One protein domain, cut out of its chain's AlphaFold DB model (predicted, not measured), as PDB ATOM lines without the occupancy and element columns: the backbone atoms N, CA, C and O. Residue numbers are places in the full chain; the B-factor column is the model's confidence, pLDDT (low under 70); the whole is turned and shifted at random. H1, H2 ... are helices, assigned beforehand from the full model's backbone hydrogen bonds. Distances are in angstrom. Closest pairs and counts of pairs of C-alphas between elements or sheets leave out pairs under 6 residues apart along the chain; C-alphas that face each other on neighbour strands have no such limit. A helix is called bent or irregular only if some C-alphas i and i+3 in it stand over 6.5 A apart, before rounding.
ATOM      1  N   VAL A  46     147.751 146.965 177.765       89.69
ATOM      2  CA  VAL A  46     147.843 145.702 177.031       89.69
ATOM      3  C   VAL A  46     146.887 145.738 175.845       89.69
ATOM      4  O   VAL A  46     147.313 145.503 174.719       89.69
ATOM      5  N   ALA A  47     145.620 146.104 176.057       92.25
ATOM      6  CA  ALA A  47     144.668 146.222 174.955       92.25
ATOM      7  C   ALA A  47     145.036 147.342 173.965       92.25
ATOM      8  O   ALA A  47     144.853 147.166 172.764       92.25
ATOM      9  N   GLU A  48     145.584 148.464 174.438       92.44
ATOM     10  CA  GLU A  48     146.119 149.537 173.591       92.44
ATOM     11  C   GLU A  48     147.277 149.048 172.719       92.44
ATOM     12  O   GLU A  48     147.318 149.326 171.520       92.44
ATOM     13  N   TYR A  49     148.204 148.293 173.313       94.12
ATOM     14  CA  TYR A  49     149.317 147.699 172.587       94.12
ATOM     15  C   TYR A  49     148.828 146.723 171.516       94.12
ATOM     16  O   TYR A  49     149.202 146.852 170.354       94.12
ATOM     17  N   GLU A  50     147.944 145.792 171.877       95.12
ATOM     18  CA  GLU A  50     147.362 144.823 170.943       95.12
ATOM     19  C   GLU A  50     146.557 145.503 169.823       95.12
ATOM     20  O   GLU A  50     146.627 145.108 168.654       95.12
ATOM     21  N   TYR A  51     145.837 146.579 170.151       95.12
ATOM     22  CA  TYR A  51     145.112 147.387 169.175       95.12
ATOM     23  C   TYR A  51     146.048 147.982 168.116       95.12
ATOM     24  O   TYR A  51     145.770 147.851 166.919       95.12
ATOM     25  N   LEU A  52     147.171 148.574 168.531       95.25
ATOM     26  CA  LEU A  52     148.171 149.116 167.608       95.25
ATOM     27  C   LEU A  52     148.942 148.015 166.873       95.25
ATOM     28  O   LEU A  52     149.190 148.127 165.675       95.25
ATOM     29  N   ARG A  53     149.269 146.908 167.547       95.81
ATOM     30  CA  ARG A  53     150.012 145.777 166.964       95.81
ATOM     31  C   ARG A  53     149.317 145.162 165.753       95.81
ATOM     32  O   ARG A  53     149.979 144.639 164.865       95.81
ATOM     33  N   THR A  54     147.991 145.241 165.694       95.00
ATOM     34  CA  THR A  54     147.199 144.747 164.554       95.00
ATOM     35  C   THR A  54     147.073 145.745 163.395       95.00
ATOM     36  O   THR A  54     146.528 145.384 162.355       95.00
ATOM     37  N   ARG A  55     147.561 146.985 163.549       94.12
ATOM     38  CA  ARG A  55     147.373 148.101 162.596       94.12
ATOM     39  C   ARG A  55     148.670 148.765 162.145       94.12
ATOM     40  O   ARG A  55     148.685 149.432 161.117       94.12
ATOM     41  N   THR A  56     149.745 148.585 162.899       93.81
ATOM     42  CA  THR A  56     151.027 149.254 162.685       93.81
ATOM     43  C   THR A  56     152.117 148.224 162.422       93.81
ATOM     44  O   THR A  56     152.126 147.148 163.024       93.81
ATOM     45  N   ASP A  57     153.069 148.546 161.545       94.88
ATOM     46  CA  ASP A  57     154.233 147.685 161.356       94.88
ATOM     47  C   ASP A  57     155.079 147.589 162.638       94.88
ATOM     48  O   ASP A  57     155.151 148.517 163.449       94.88
ATOM     49  N   ALA A  58     155.742 146.447 162.824       96.06
ATOM     50  CA  ALA A  58     156.485 146.163 164.049       96.06
ATOM     51  C   ALA A  58     157.601 147.189 164.326       96.06
ATOM     52  O   ALA A  58     157.883 147.483 165.491       96.06
ATOM     53  N   THR A  59     158.230 147.743 163.282       96.19
ATOM     54  CA  THR A  59     159.317 148.722 163.419       96.19
ATOM     55  C   THR A  59     158.775 150.054 163.927       96.19
ATOM     56  O   THR A  59     159.294 150.571 164.917       96.19
ATOM     57  N   GLN A  60     157.717 150.586 163.309       94.56
ATOM     58  CA  GLN A  60     157.040 151.807 163.752       94.56
ATOM     59  C   GLN A  60     156.463 151.652 165.156       94.56
ATOM     60  O   GLN A  60     156.648 152.543 165.984       94.56
ATOM     61  N   LEU A  61     155.829 150.513 165.448       95.56
ATOM     62  CA  LEU A  61     155.276 150.222 166.767       95.56
ATOM     63  C   LEU A  61     156.367 150.256 167.841       95.56
ATOM     64  O   LEU A  61     156.251 150.976 168.836       95.56
ATOM     65  N   LYS A  62     157.462 149.515 167.633       97.12
ATOM     66  CA  LYS A  62     158.569 149.485 168.593       97.12
ATOM     67  C   LYS A  62     159.227 150.850 168.738       97.12
ATOM     68  O   LYS A  62     159.481 151.286 169.860       97.12
ATOM     69  N   LEU A  63     159.466 151.544 167.624       95.69
ATOM     70  CA  LEU A  63     160.031 152.890 167.633       95.69
ATOM     71  C   LEU A  63     159.147 153.854 168.434       95.69
ATOM     72  O   LEU A  63     159.660 154.562 169.298       95.69
ATOM     73  N   TYR A  64     157.833 153.845 168.200       94.12
ATOM     74  CA  TYR A  64     156.864 154.673 168.916       94.12
ATOM     75  C   TYR A  64     156.958 154.471 170.435       94.12
ATOM     76  O   TYR A  64     157.167 155.437 171.175       94.12
ATOM     77  N   TYR A  65     156.892 153.223 170.909       94.38
ATOM     78  CA  TYR A  65     156.950 152.929 172.345       94.38
ATOM     79  C   TYR A  65     158.306 153.266 172.974       94.38
ATOM     80  O   TYR A  65     158.343 153.790 174.092       94.38
ATOM     81  N   LEU A  66     159.418 153.019 172.273       95.19
ATOM     82  CA  LEU A  66     160.755 153.379 172.754       95.19
ATOM     83  C   LEU A  66     160.900 154.899 172.912       95.19
ATOM     84  O   LEU A  66     161.358 155.367 173.957       95.19
ATOM     85  N   LEU A  67     160.473 155.677 171.912       92.69
ATOM     86  CA  LEU A  67     160.529 157.141 171.955       92.69
ATOM     87  C   LEU A  67     159.626 157.705 173.053       92.69
ATOM     88  O   LEU A  67     160.089 158.515 173.857       92.69
ATOM     89  N   ARG A  68     158.378 157.231 173.140       89.38
ATOM     90  CA  ARG A  68     157.416 157.657 174.167       89.38
ATOM     91  C   ARG A  68     157.930 157.374 175.578       89.38
ATOM     92  O   ARG A  68     157.935 158.271 176.417       89.38
ATOM     93  N   THR A  69     158.423 156.162 175.832       90.44
ATOM     94  CA  THR A  69     158.953 155.776 177.152       90.44
ATOM     95  C   THR A  69     160.204 156.582 177.509       90.44
ATOM     96  O   THR A  69     160.359 157.048 178.638       90.44
ATOM     97  N   CYS A  70     161.091 156.817 176.539       91.38
ATOM     98  CA  CYS A  70     162.286 157.629 176.747       91.38
ATOM     99  C   CYS A  70     161.948 159.104 177.031       91.38
ATOM    100  O   CYS A  70     162.565 159.731 177.896       91.38
ATOM    101  N   GLN A  71     160.944 159.658 176.347       87.19
ATOM    102  CA  GLN A  71     160.449 161.008 176.604       87.19
ATOM    103  C   GLN A  71     159.855 161.130 178.010       87.19
ATOM    104  O   GLN A  71     160.205 162.068 178.726       87.19
ATOM    105  N   GLN A  72     159.024 160.172 178.429       86.44
ATOM    106  CA  GLN A  72     158.467 160.127 179.785       86.44
ATOM    107  C   GLN A  72     159.574 160.057 180.840       86.44
ATOM    108  O   GLN A  72     159.572 160.842 181.785       86.44
ATOM    109  N   PHE A  73     160.571 159.187 180.648       88.69
ATOM    110  CA  PHE A  73     161.734 159.110 181.532       88.69
ATOM    111  C   PHE A  73     162.423 160.474 181.678       88.69
ATOM    112  O   PHE A  73     162.610 160.957 182.792       88.69
ATOM    113  N   ARG A  74     162.726 161.149 180.562       88.44
ATOM    114  CA  ARG A  74     163.343 162.484 180.586       88.44
ATOM    115  C   ARG A  74     162.490 163.522 181.307       88.44
ATOM    116  O   ARG A  74     163.044 164.326 182.050       88.44
ATOM    117  N   GLN A  75     161.178 163.521 181.076       85.12
ATOM    118  CA  GLN A  75     160.246 164.455 181.711       85.12
ATOM    119  C   GLN A  75     160.179 164.244 183.226       85.12
ATOM    120  O   GLN A  75     160.166 165.216 183.972       85.12
ATOM    121  N   HIS A  76     160.189 162.990 183.680       84.56
ATOM    122  CA  HIS A  76     160.115 162.667 185.103       84.56
ATOM    123  C   HIS A  76     161.426 162.900 185.854       84.56
ATOM    124  O   HIS A  76     161.389 163.269 187.024       84.56
ATOM    125  N   THR A  77     162.579 162.686 185.218       87.56
ATOM    126  CA  THR A  77     163.870 162.712 185.924       87.56
ATOM    127  C   THR A  77     164.757 163.904 185.572       87.56
ATOM    128  O   THR A  77     165.825 164.047 186.160       87.56
ATOM    129  N   GLY A  78     164.400 164.706 184.564       87.44
ATOM    130  CA  GLY A  78     165.285 165.748 184.028       87.44
ATOM    131  C   GLY A  78     166.604 165.194 183.468       87.44
ATOM    132  O   GLY A  78     167.626 165.875 183.505       87.44
ATOM    133  N   ALA A  79     166.614 163.936 183.003       89.75
ATOM    134  CA  ALA A  79     167.842 163.225 182.641       89.75
ATOM    135  C   ALA A  79     168.693 163.967 181.596       89.75
ATOM    136  O   ALA A  79     168.200 164.447 180.571       89.75
ATOM    137  N   SER A  80     170.013 163.957 181.811       91.75
ATOM    138  CA  SER A  80     170.990 164.423 180.825       91.75
ATOM    139  C   SER A  80     170.979 163.552 179.560       91.75
ATOM    140  O   SER A  80     170.458 162.430 179.549       91.75
ATOM    141  N   LYS A  81     171.621 164.027 178.485       91.25
ATOM    142  CA  LYS A  81     171.789 163.247 177.245       91.25
ATOM    143  C   LYS A  81     172.425 161.875 177.506       91.25
ATOM    144  O   LYS A  81     171.941 160.878 176.984       91.25
ATOM    145  N   ALA A  82     173.489 161.815 178.309       93.81
ATOM    146  CA  ALA A  82     174.193 160.561 178.584       93.81
ATOM    147  C   ALA A  82     173.288 159.545 179.300       93.81
ATOM    148  O   ALA A  82     173.232 158.380 178.906       93.81
ATOM    149  N   LEU A  83     172.517 160.003 180.293       94.44
ATOM    150  CA  LEU A  83     171.548 159.163 180.998       94.44
ATOM    151  C   LEU A  83     170.399 158.723 180.086       94.44
ATOM    152  O   LEU A  83     170.001 157.566 180.128       94.44
ATOM    153  N   THR A  84     169.921 159.613 179.218       93.25
ATOM    154  CA  THR A  84     168.890 159.307 178.215       93.25
ATOM    155  C   THR A  84     169.345 158.195 177.267       93.25
ATOM    156  O   THR A  84     168.603 157.247 177.022       93.25
ATOM    157  N   VAL A  85     170.576 158.281 176.753       95.25
ATOM    158  CA  VAL A  85     171.149 157.256 175.865       95.25
ATOM    159  C   VAL A  85     171.291 155.920 176.582       95.25
ATOM    160  O   VAL A  85     170.897 154.893 176.030       95.25
ATOM    161  N   LYS A  86     171.777 155.927 177.826       96.00
ATOM    162  CA  LYS A  86     171.887 154.713 178.641       96.00
ATOM    163  C   LYS A  86     170.519 154.075 178.913       96.00
ATOM    164  O   LYS A  86     170.374 152.865 178.771       96.00
ATOM    165  N   ALA A  87     169.513 154.878 179.258       95.19
ATOM    166  CA  ALA A  87     168.151 154.398 179.476       95.19
ATOM    167  C   ALA A  87     167.553 153.799 178.194       95.19
ATOM    168  O   ALA A  87     166.969 152.723 178.236       95.19
ATOM    169  N   MET A  88     167.763 154.436 177.037       96.81
ATOM    170  CA  MET A  88     167.311 153.906 175.747       96.81
ATOM    171  C   MET A  88     167.956 152.554 175.412       96.81
ATOM    172  O   MET A  88     167.264 151.640 174.973       96.81
ATOM    173  N   GLN A  89     169.258 152.385 175.665       97.31
ATOM    174  CA  GLN A  89     169.932 151.090 175.489       97.31
ATOM    175  C   GLN A  89     169.286 149.991 176.340       97.31
ATOM    176  O   GLN A  89     169.051 148.888 175.851       97.31
ATOM    177  N   GLN A  90     168.958 150.301 177.597       96.56
ATOM    178  CA  GLN A  90     168.271 149.370 178.493       96.56
ATOM    179  C   GLN A  90     166.840 149.077 178.031       96.56
ATOM    180  O   GLN A  90     166.415 147.924 178.067       96.56
ATOM    181  N   LEU A  91     166.104 150.087 177.557       96.25
ATOM    182  CA  LEU A  91     164.764 149.905 176.994       96.25
ATOM    183  C   LEU A  91     164.786 148.982 175.774       96.25
ATOM    184  O   LEU A  91     163.953 148.087 175.683       96.25
ATOM    185  N   ILE A  92     165.756 149.149 174.870       97.88
ATOM    186  CA  ILE A  92     165.929 148.263 173.714       97.88
ATOM    187  C   ILE A  92     166.218 146.833 174.174       97.88
ATOM    188  O   ILE A  92     165.530 145.912 173.736       97.88
ATOM    189  N   ALA A  93     167.173 146.648 175.090       96.38
ATOM    190  CA  ALA A  93     167.550 145.326 175.592       96.38
ATOM    191  C   ALA A  93     166.374 144.586 176.253       96.38
ATOM    192  O   ALA A  93     166.249 143.373 176.110       96.38
ATOM    193  N   ASN A  94     165.488 145.319 176.928       95.44
ATOM    194  CA  ASN A  94     164.338 144.750 177.631       95.44
ATOM    195  C   ASN A  94     163.045 144.744 176.802       95.44
ATOM    196  O   ASN A  94     162.027 144.241 177.269       95.44
ATOM    197  N   SER A  95     163.060 145.296 175.586       95.19
ATOM    198  CA  SER A  95     161.849 145.525 174.784       95.19
ATOM    199  C   SER A  95     161.041 144.263 174.492       95.19
ATOM    200  O   SER A  95     159.820 144.336 174.453       95.19
ATOM    201  N   ALA A  96     161.686 143.102 174.371       91.12
ATOM    202  CA  ALA A  96     160.996 141.831 174.149       91.12
ATOM    203  C   ALA A  96     160.027 141.455 175.288       91.12
ATOM    204  O   ALA A  96     159.042 140.767 175.048       91.12
ATOM    205  N   PHE A  97     160.267 141.927 176.517       90.44
ATOM    206  CA  PHE A  97     159.400 141.628 177.659       90.44
ATOM    207  C   PHE A  97     158.106 142.444 177.671       90.44
ATOM    208  O   PHE A  97     157.117 141.996 178.242       90.44
ATOM    209  N   PHE A  98     158.109 143.643 177.081       90.44
ATOM    210  CA  PHE A  98     156.977 144.573 177.154       90.44
ATOM    211  C   PHE A  98     156.424 145.004 175.787       90.44
ATOM    212  O   PHE A  98     155.416 145.700 175.748       90.44
ATOM    213  N   LEU A  99     157.047 144.582 174.679       94.94
ATOM    214  CA  LEU A  99     156.595 144.797 173.296       94.94
ATOM    215  C   LEU A  99     156.632 143.472 172.497       94.94
ATOM    216  O   LEU A  99     157.422 143.349 171.549       94.94
ATOM    217  N   PRO A 100     155.819 142.466 172.873       95.19
ATOM    218  CA  PRO A 100     155.825 141.159 172.219       95.19
ATOM    219  C   PRO A 100     155.402 141.234 170.743       95.19
ATOM    220  O   PRO A 100     154.425 141.880 170.381       95.19
ATOM    221  N   GLY A 101     156.119 140.531 169.868       94.44
ATOM    222  CA  GLY A 101     155.952 140.601 168.411       94.44
ATOM    223  C   GLY A 101     156.847 141.641 167.725       94.44
ATOM    224  O   GLY A 101     156.720 141.859 166.519       94.44
ATOM    225  N   THR A 102     157.761 142.280 168.465       96.38
ATOM    226  CA  THR A 102     158.742 143.250 167.936       96.38
ATOM    227  C   THR A 102     160.203 142.836 168.178       96.38
ATOM    228  O   THR A 102     161.134 143.645 168.119       96.38
ATOM    229  N   GLU A 103     160.445 141.555 168.449       96.06
ATOM    230  CA  GLU A 103     161.741 141.026 168.892       96.06
ATOM    231  C   GLU A 103     162.836 141.201 167.835       96.06
ATOM    232  O   GLU A 103     163.999 141.411 168.168       96.06
ATOM    233  N   ARG A 104     162.465 141.137 166.552       96.56
ATOM    234  CA  ARG A 104     163.408 141.134 165.421       96.56
ATOM    235  C   ARG A 104     163.714 142.513 164.839       96.56
ATOM    236  O   ARG A 104     164.515 142.609 163.914       96.56
ATOM    237  N   VAL A 105     163.087 143.568 165.350       97.25
ATOM    238  CA  VAL A 105     163.269 144.944 164.863       97.25
ATOM    239  C   VAL A 105     163.899 145.796 165.956       97.25
ATOM    240  O   VAL A 105     163.628 145.563 167.128       97.25
ATOM    241  N   ILE A 106     164.740 146.770 165.600       97.56
ATOM    242  CA  ILE A 106     165.393 147.705 166.540       97.56
ATOM    243  C   ILE A 106     166.019 146.960 167.730       97.56
ATOM    244  O   ILE A 106     165.553 147.038 168.869       97.56
ATOM    245  N   GLN A 107     167.056 146.180 167.454       97.56
ATOM    246  CA  GLN A 107     167.761 145.346 168.431       97.56
ATOM    247  C   GLN A 107     168.907 146.096 169.125       97.56
ATOM    248  O   GLN A 107     169.451 145.637 170.126       97.56
ATOM    249  N   ASN A 108     169.293 147.262 168.603       97.62
ATOM    250  CA  ASN A 108     170.391 148.069 169.126       97.62
ATOM    251  C   ASN A 108     170.232 149.557 168.764       97.62
ATOM    252  O   ASN A 108     169.319 149.969 168.046       97.62
ATOM    253  N   MET A 109     171.155 150.385 169.262       96.88
ATOM    254  CA  MET A 109     171.148 151.836 169.040       96.88
ATOM    255  C   MET A 109     171.351 152.251 167.579       96.88
ATOM    256  O   MET A 109     170.858 153.309 167.175       96.88
ATOM    257  N   ALA A 110     172.095 151.465 166.796       97.00
ATOM    258  CA  ALA A 110     172.326 151.766 165.386       97.00
ATOM    259  C   ALA A 110     171.025 151.583 164.595       97.00
ATOM    260  O   ALA A 110     170.618 152.490 163.870       97.00
ATOM    261  N   GLU A 111     170.320 150.477 164.834       97.81
ATOM    262  CA  GLU A 111     169.000 150.217 164.258       97.81
ATOM    263  C   GLU A 111     167.953 151.233 164.723       97.81
ATOM    264  O   GLU A 111     167.169 151.702 163.903       97.81
ATOM    265  N   LEU A 112     167.973 151.653 165.997       96.75
ATOM    266  CA  LEU A 112     167.107 152.737 166.482       96.75
ATOM    267  C   LEU A 112     167.345 154.020 165.684       96.75
ATOM    268  O   LEU A 112     166.401 154.676 165.257       96.75
ATOM    269  N   THR A 113     168.611 154.388 165.492       94.19
ATOM    270  CA  THR A 113     168.976 155.612 164.772       94.19
ATOM    271  C   THR A 113     168.565 155.530 163.302       94.19
ATOM    272  O   THR A 113     168.080 156.519 162.755       94.19
ATOM    273  N   ALA A 114     168.725 154.364 162.672       94.94
ATOM    274  CA  ALA A 114     168.290 154.120 161.300       94.94
ATOM    275  C   ALA A 114     166.760 154.211 161.166       94.94
ATOM    276  O   ALA A 114     166.275 155.005 160.361       94.94
ATOM    277  N   ALA A 115     166.011 153.492 162.008       94.69
ATOM    278  CA  ALA A 115     164.549 153.523 162.027       94.69
ATOM    279  C   ALA A 115     164.020 154.937 162.309       94.69
ATOM    280  O   ALA A 115     163.131 155.429 161.618       94.69
ATOM    281  N   TYR A 116     164.618 155.640 163.273       93.00
ATOM    282  CA  TYR A 116     164.254 157.019 163.567       93.00
ATOM    283  C   TYR A 116     164.480 157.939 162.365       93.00
ATOM    284  O   TYR A 116     163.590 158.705 162.026       93.00
ATOM    285  N   ARG A 117     165.626 157.870 161.675       90.69
ATOM    286  CA  ARG A 117     165.865 158.704 160.480       90.69
ATOM    287  C   ARG A 117     164.900 158.385 159.341       90.69
ATOM    288  O   ARG A 117     164.507 159.293 158.621       90.69
ATOM    289  N   GLN A 118     164.519 157.119 159.192       91.62
ATOM    290  CA  GLN A 118     163.555 156.688 158.183       91.62
ATOM    291  C   GLN A 118     162.158 157.270 158.440       91.62
ATOM    292  O   GLN A 118     161.514 157.738 157.505       91.62
ATOM    293  N   HIS A 119     161.695 157.268 159.694       88.25
ATOM    294  CA  HIS A 119     160.342 157.717 160.053       88.25
ATOM    295  C   HIS A 119     160.263 159.186 160.510       88.25
ATOM    296  O   HIS A 119     159.177 159.765 160.552       88.25
ATOM    297  N   CYS A 120     161.406 159.810 160.803       86.31
ATOM    298  CA  CYS A 120     161.566 161.210 161.200       86.31
ATOM    299  C   CYS A 120     162.663 161.900 160.357       86.31
ATOM    300  O   CYS A 120     163.640 162.392 160.930       86.31
ATOM    301  N   PRO A 121     162.558 161.963 159.017       81.69
ATOM    302  CA  PRO A 121     163.651 162.447 158.162       81.69
ATOM    303  C   PRO A 121     163.998 163.925 158.392       81.69
ATOM    304  O   PRO A 121     165.155 164.318 158.278       81.69
ATOM    305  N   SER A 122     163.006 164.740 158.750       78.44
ATOM    306  CA  SER A 122     163.169 166.145 159.144       78.44
ATOM    307  C   SER A 122     163.394 166.330 160.649       78.44
ATOM    308  O   SER A 122     163.580 167.452 161.119       78.44
ATOM    309  N   GLY A 123     163.358 165.242 161.422       68.62
ATOM    310  CA  GLY A 123     163.573 165.274 162.858       68.62
ATOM    311  C   GLY A 123     165.042 165.523 163.186       68.62
ATOM    312  O   GLY A 123     165.942 164.956 162.569       68.62
ATOM    313  N   GLY A 124     165.291 166.329 164.224       82.50
ATOM    314  CA  GLY A 124     166.598 166.378 164.884       82.50
ATOM    315  C   GLY A 124     166.949 165.027 165.514       82.50
ATOM    316  O   GLY A 124     166.347 164.005 165.211       82.50
ATOM    317  N   GLN A 125     167.895 164.971 166.443       86.25
ATOM    318  CA  GLN A 125     168.234 163.684 167.061       86.25
ATOM    319  C   GLN A 125     167.071 163.152 167.915       86.25
ATOM    320  O   GLN A 125     166.375 163.928 168.566       86.25
ATOM    321  N   TRP A 126     166.888 161.831 167.983       86.88
ATOM    322  CA  TRP A 126     165.783 161.226 168.744       86.88
ATOM    323  C   TRP A 126     165.789 161.610 170.236       86.88
ATOM    324  O   TRP A 126     164.737 161.712 170.858       86.88
ATOM    325  N   TRP A 127     166.962 161.908 170.808       84.69
ATOM    326  CA  TRP A 127     167.107 162.387 172.192       84.69
ATOM    327  C   TRP A 127     166.860 163.896 172.365       84.69
ATOM    328  O   TRP A 127     166.863 164.389 173.493       84.69
ATOM    329  N   GLN A 128     166.707 164.644 171.269       78.19
ATOM    330  CA  GLN A 128     166.478 166.095 171.256       78.19
ATOM    331  C   GLN A 128     165.008 166.473 171.092       78.19
ATOM    332  O   GLN A 128     164.701 167.655 171.206       78.19
ATOM    333  N   GLN A 129     164.114 165.508 170.849       62.94
ATOM    334  CA  GLN A 129     162.675 165.753 170.775       62.94
ATOM    335  C   GLN A 129     162.231 166.498 172.051       62.94
ATOM    336  O   GLN A 129     162.300 165.978 173.172       62.94
ATOM    337  N   SER A 130     161.900 167.775 171.876       50.81
ATOM    338  CA  SER A 130     161.300 168.652 172.876       50.81
ATOM    339  C   SER A 130     159.781 168.499 172.781       50.81
ATOM    340  O   SER A 130     159.274 168.268 171.683       50.81
ATOM    341  N   PRO A 131     159.014 168.690 173.866       46.62
ATOM    342  CA  PRO A 131     157.557 168.816 173.764       46.62
ATOM    343  C   PRO A 131     157.094 169.950 172.819       46.62
ATOM    344  O   PRO A 131     155.942 169.948 172.407       46.62
ATOM    345  N   SER A 132     157.973 170.899 172.459       41.94
ATOM    346  CA  SER A 132     157.697 171.973 171.489       41.94
ATOM    347  C   SER A 132     157.971 171.612 170.023       41.94
ATOM    348  O   SER A 132     157.590 172.368 169.130       41.94
ATOM    349  N   THR A 133     158.654 170.500 169.749       54.84
ATOM    350  CA  THR A 133     158.844 170.010 168.376       54.84
ATOM    351  C   THR A 133     157.610 169.230 167.957       54.84
ATOM    352  O   THR A 133     157.133 168.391 168.719       54.84
ATOM    353  N   GLN A 134     157.094 169.501 166.754       56.03
ATOM    354  CA  GLN A 134     156.002 168.706 166.204       56.03
ATOM    355  C   GLN A 134     156.415 167.226 166.207       56.03
ATOM    356  O   GLN A 134     157.496 166.907 165.694       56.03
ATOM    357  N   PRO A 135     155.596 166.334 166.796       64.00
ATOM    358  CA  PRO A 135     155.869 164.913 166.731       64.00
ATOM    359  C   PRO A 135     155.931 164.487 165.266       64.00
ATOM    360  O   PRO A 135     155.227 165.038 164.417       64.00
ATOM    361  N   ALA A 136     156.784 163.513 164.962       77.06
ATOM    362  CA  ALA A 136     156.832 162.951 163.621       77.06
ATOM    363  C   ALA A 136     155.436 162.457 163.212       77.06
ATOM    364  O   ALA A 136     154.694 161.952 164.056       77.06
ATOM    365  N   ALA A 137     155.093 162.576 161.928       83.06
ATOM    366  CA  ALA A 137     153.748 162.276 161.429       83.06
ATOM    367  C   ALA A 137     153.250 160.880 161.848       83.06
ATOM    368  O   ALA A 137     152.088 160.724 162.211       83.06
ATOM    369  N   PHE A 138     154.137 159.877 161.883       86.00
ATOM    370  CA  PHE A 138     153.763 158.541 162.351       86.00
ATOM    371  C   PHE A 138     153.400 158.531 163.848       86.00
ATOM    372  O   PHE A 138     152.411 157.918 164.223       86.00
ATOM    373  N   MET A 139     154.133 159.251 164.709       87.94
ATOM    374  CA  MET A 139     153.800 159.336 166.137       87.94
ATOM    375  C   MET A 139     152.451 160.020 166.353       87.94
ATOM    376  O   MET A 139     151.666 159.543 167.164       87.94
ATOM    377  N   GLN A 140     152.171 161.092 165.604       86.69
ATOM    378  CA  GLN A 140     150.871 161.769 165.640       86.69
ATOM    379  C   GLN A 140     149.739 160.814 165.264       86.69
ATOM    380  O   GLN A 140     148.754 160.725 165.988       86.69
ATOM    381  N   HIS A 141     149.917 160.057 164.182       88.62
ATOM    382  CA  HIS A 141     148.938 159.076 163.733       88.62
ATOM    383  C   HIS A 141     148.675 157.987 164.787       88.62
ATOM    384  O   HIS A 141     147.525 157.721 165.123       88.62
ATOM    385  N   LEU A 142     149.727 157.417 165.387       90.38
ATOM    386  CA  LEU A 142     149.585 156.437 166.471       90.38
ATOM    387  C   LEU A 142     148.924 157.028 167.730       90.38
ATOM    388  O   LEU A 142     148.127 156.356 168.386       90.38
ATOM    389  N   ASP A 143     149.235 158.278 168.081       88.62
ATOM    390  CA  ASP A 143     148.596 158.971 169.205       88.62
ATOM    391  C   ASP A 143     147.103 159.234 168.943       88.62
ATOM    392  O   ASP A 143     146.287 159.135 169.863       88.62
ATOM    393  N   GLU A 144     146.727 159.550 167.703       87.94
ATOM    394  CA  GLU A 144     145.332 159.700 167.278       87.94
ATOM    395  C   GLU A 144     144.574 158.372 167.334       87.94
ATOM    396  O   GLU A 144     143.481 158.322 167.907       87.94
ATOM    397  N   ASP A 145     145.178 157.292 166.838       90.38
ATOM    398  CA  ASP A 145     144.624 155.938 166.899       90.38
ATOM    399  C   ASP A 145     144.376 155.488 168.344       90.38
ATOM    400  O   ASP A 145     143.297 154.980 168.671       90.38
TER     401      ASP A 145
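AT A GLANCE: This is residues 46 to 145 of the 191 residues of an uncharacterized protein of Hymenobacter sp. BRD128 (UniProt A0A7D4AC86). One long helix, H2, runs through the middle, with H3 folding back across it and the shorter H4 and H5 lying crosswise near its first half. H1 lies beside the first turns of H2, near both H2 and H5 without clearly touching either, and a long loop, residues 120 to 136, joins H4 to H5. The printed part has 100 residues with five named helices, H1 to H5 in chain order, and no named strand: the class is all helix. It is compact, with a radius of gyration of the C-alphas of 12.8 A and spans of 34 by 27 by 25 A.

IN THESE COORDINATES: H1 takes residues 46 to 53 and begins at C-alpha 46 (147.843, 145.702, 177.031). H2, residues 58 to 77, is 28.4 A long. H3, residues 81 to 98, is 23.8 A long; it has a kink of 44 degrees near residue 92 and is irregular, with C-alphas 93 and 96 7.6 A apart. H4, residues 109 to 119, is 15.2 A long. H5, residues 137 to 145, ends at C-alpha 145 (144.624, 155.938, 166.899).

HOW THE PARTS SIT: H2 is the hub. With residues 66 to 74 alone it touches H3, opposite ways at a steep tilt of 48 degrees; the closest C-alphas are Cys 70 and Met 88, 6.3 A. H4 touches H2, closest C-alphas Leu 63 and Tyr 116, 7.2 A, only just about perpendicular at 73 degrees. H5 and H2 only just touch, with 3 pairs of C-alphas within 8 A, the closest Tyr 64 and Met 139, 6.2 A. H1 is close to H2 but not clearly touching, and apart from H3 and H4. Every O i to N i+4 pair is within hydrogen-bond range in H1, H2, H4 and H5; in H3, 11 of 14 are.

THE WHOLE: The two farthest C-alphas, Thr 54 and Ser 80, are 34.9 A apart. The printed part has no cut. The link from H4 to H5, residues 120 to 136, is long; pLDDT is under 70 at residue 123 and residues 129 to 135.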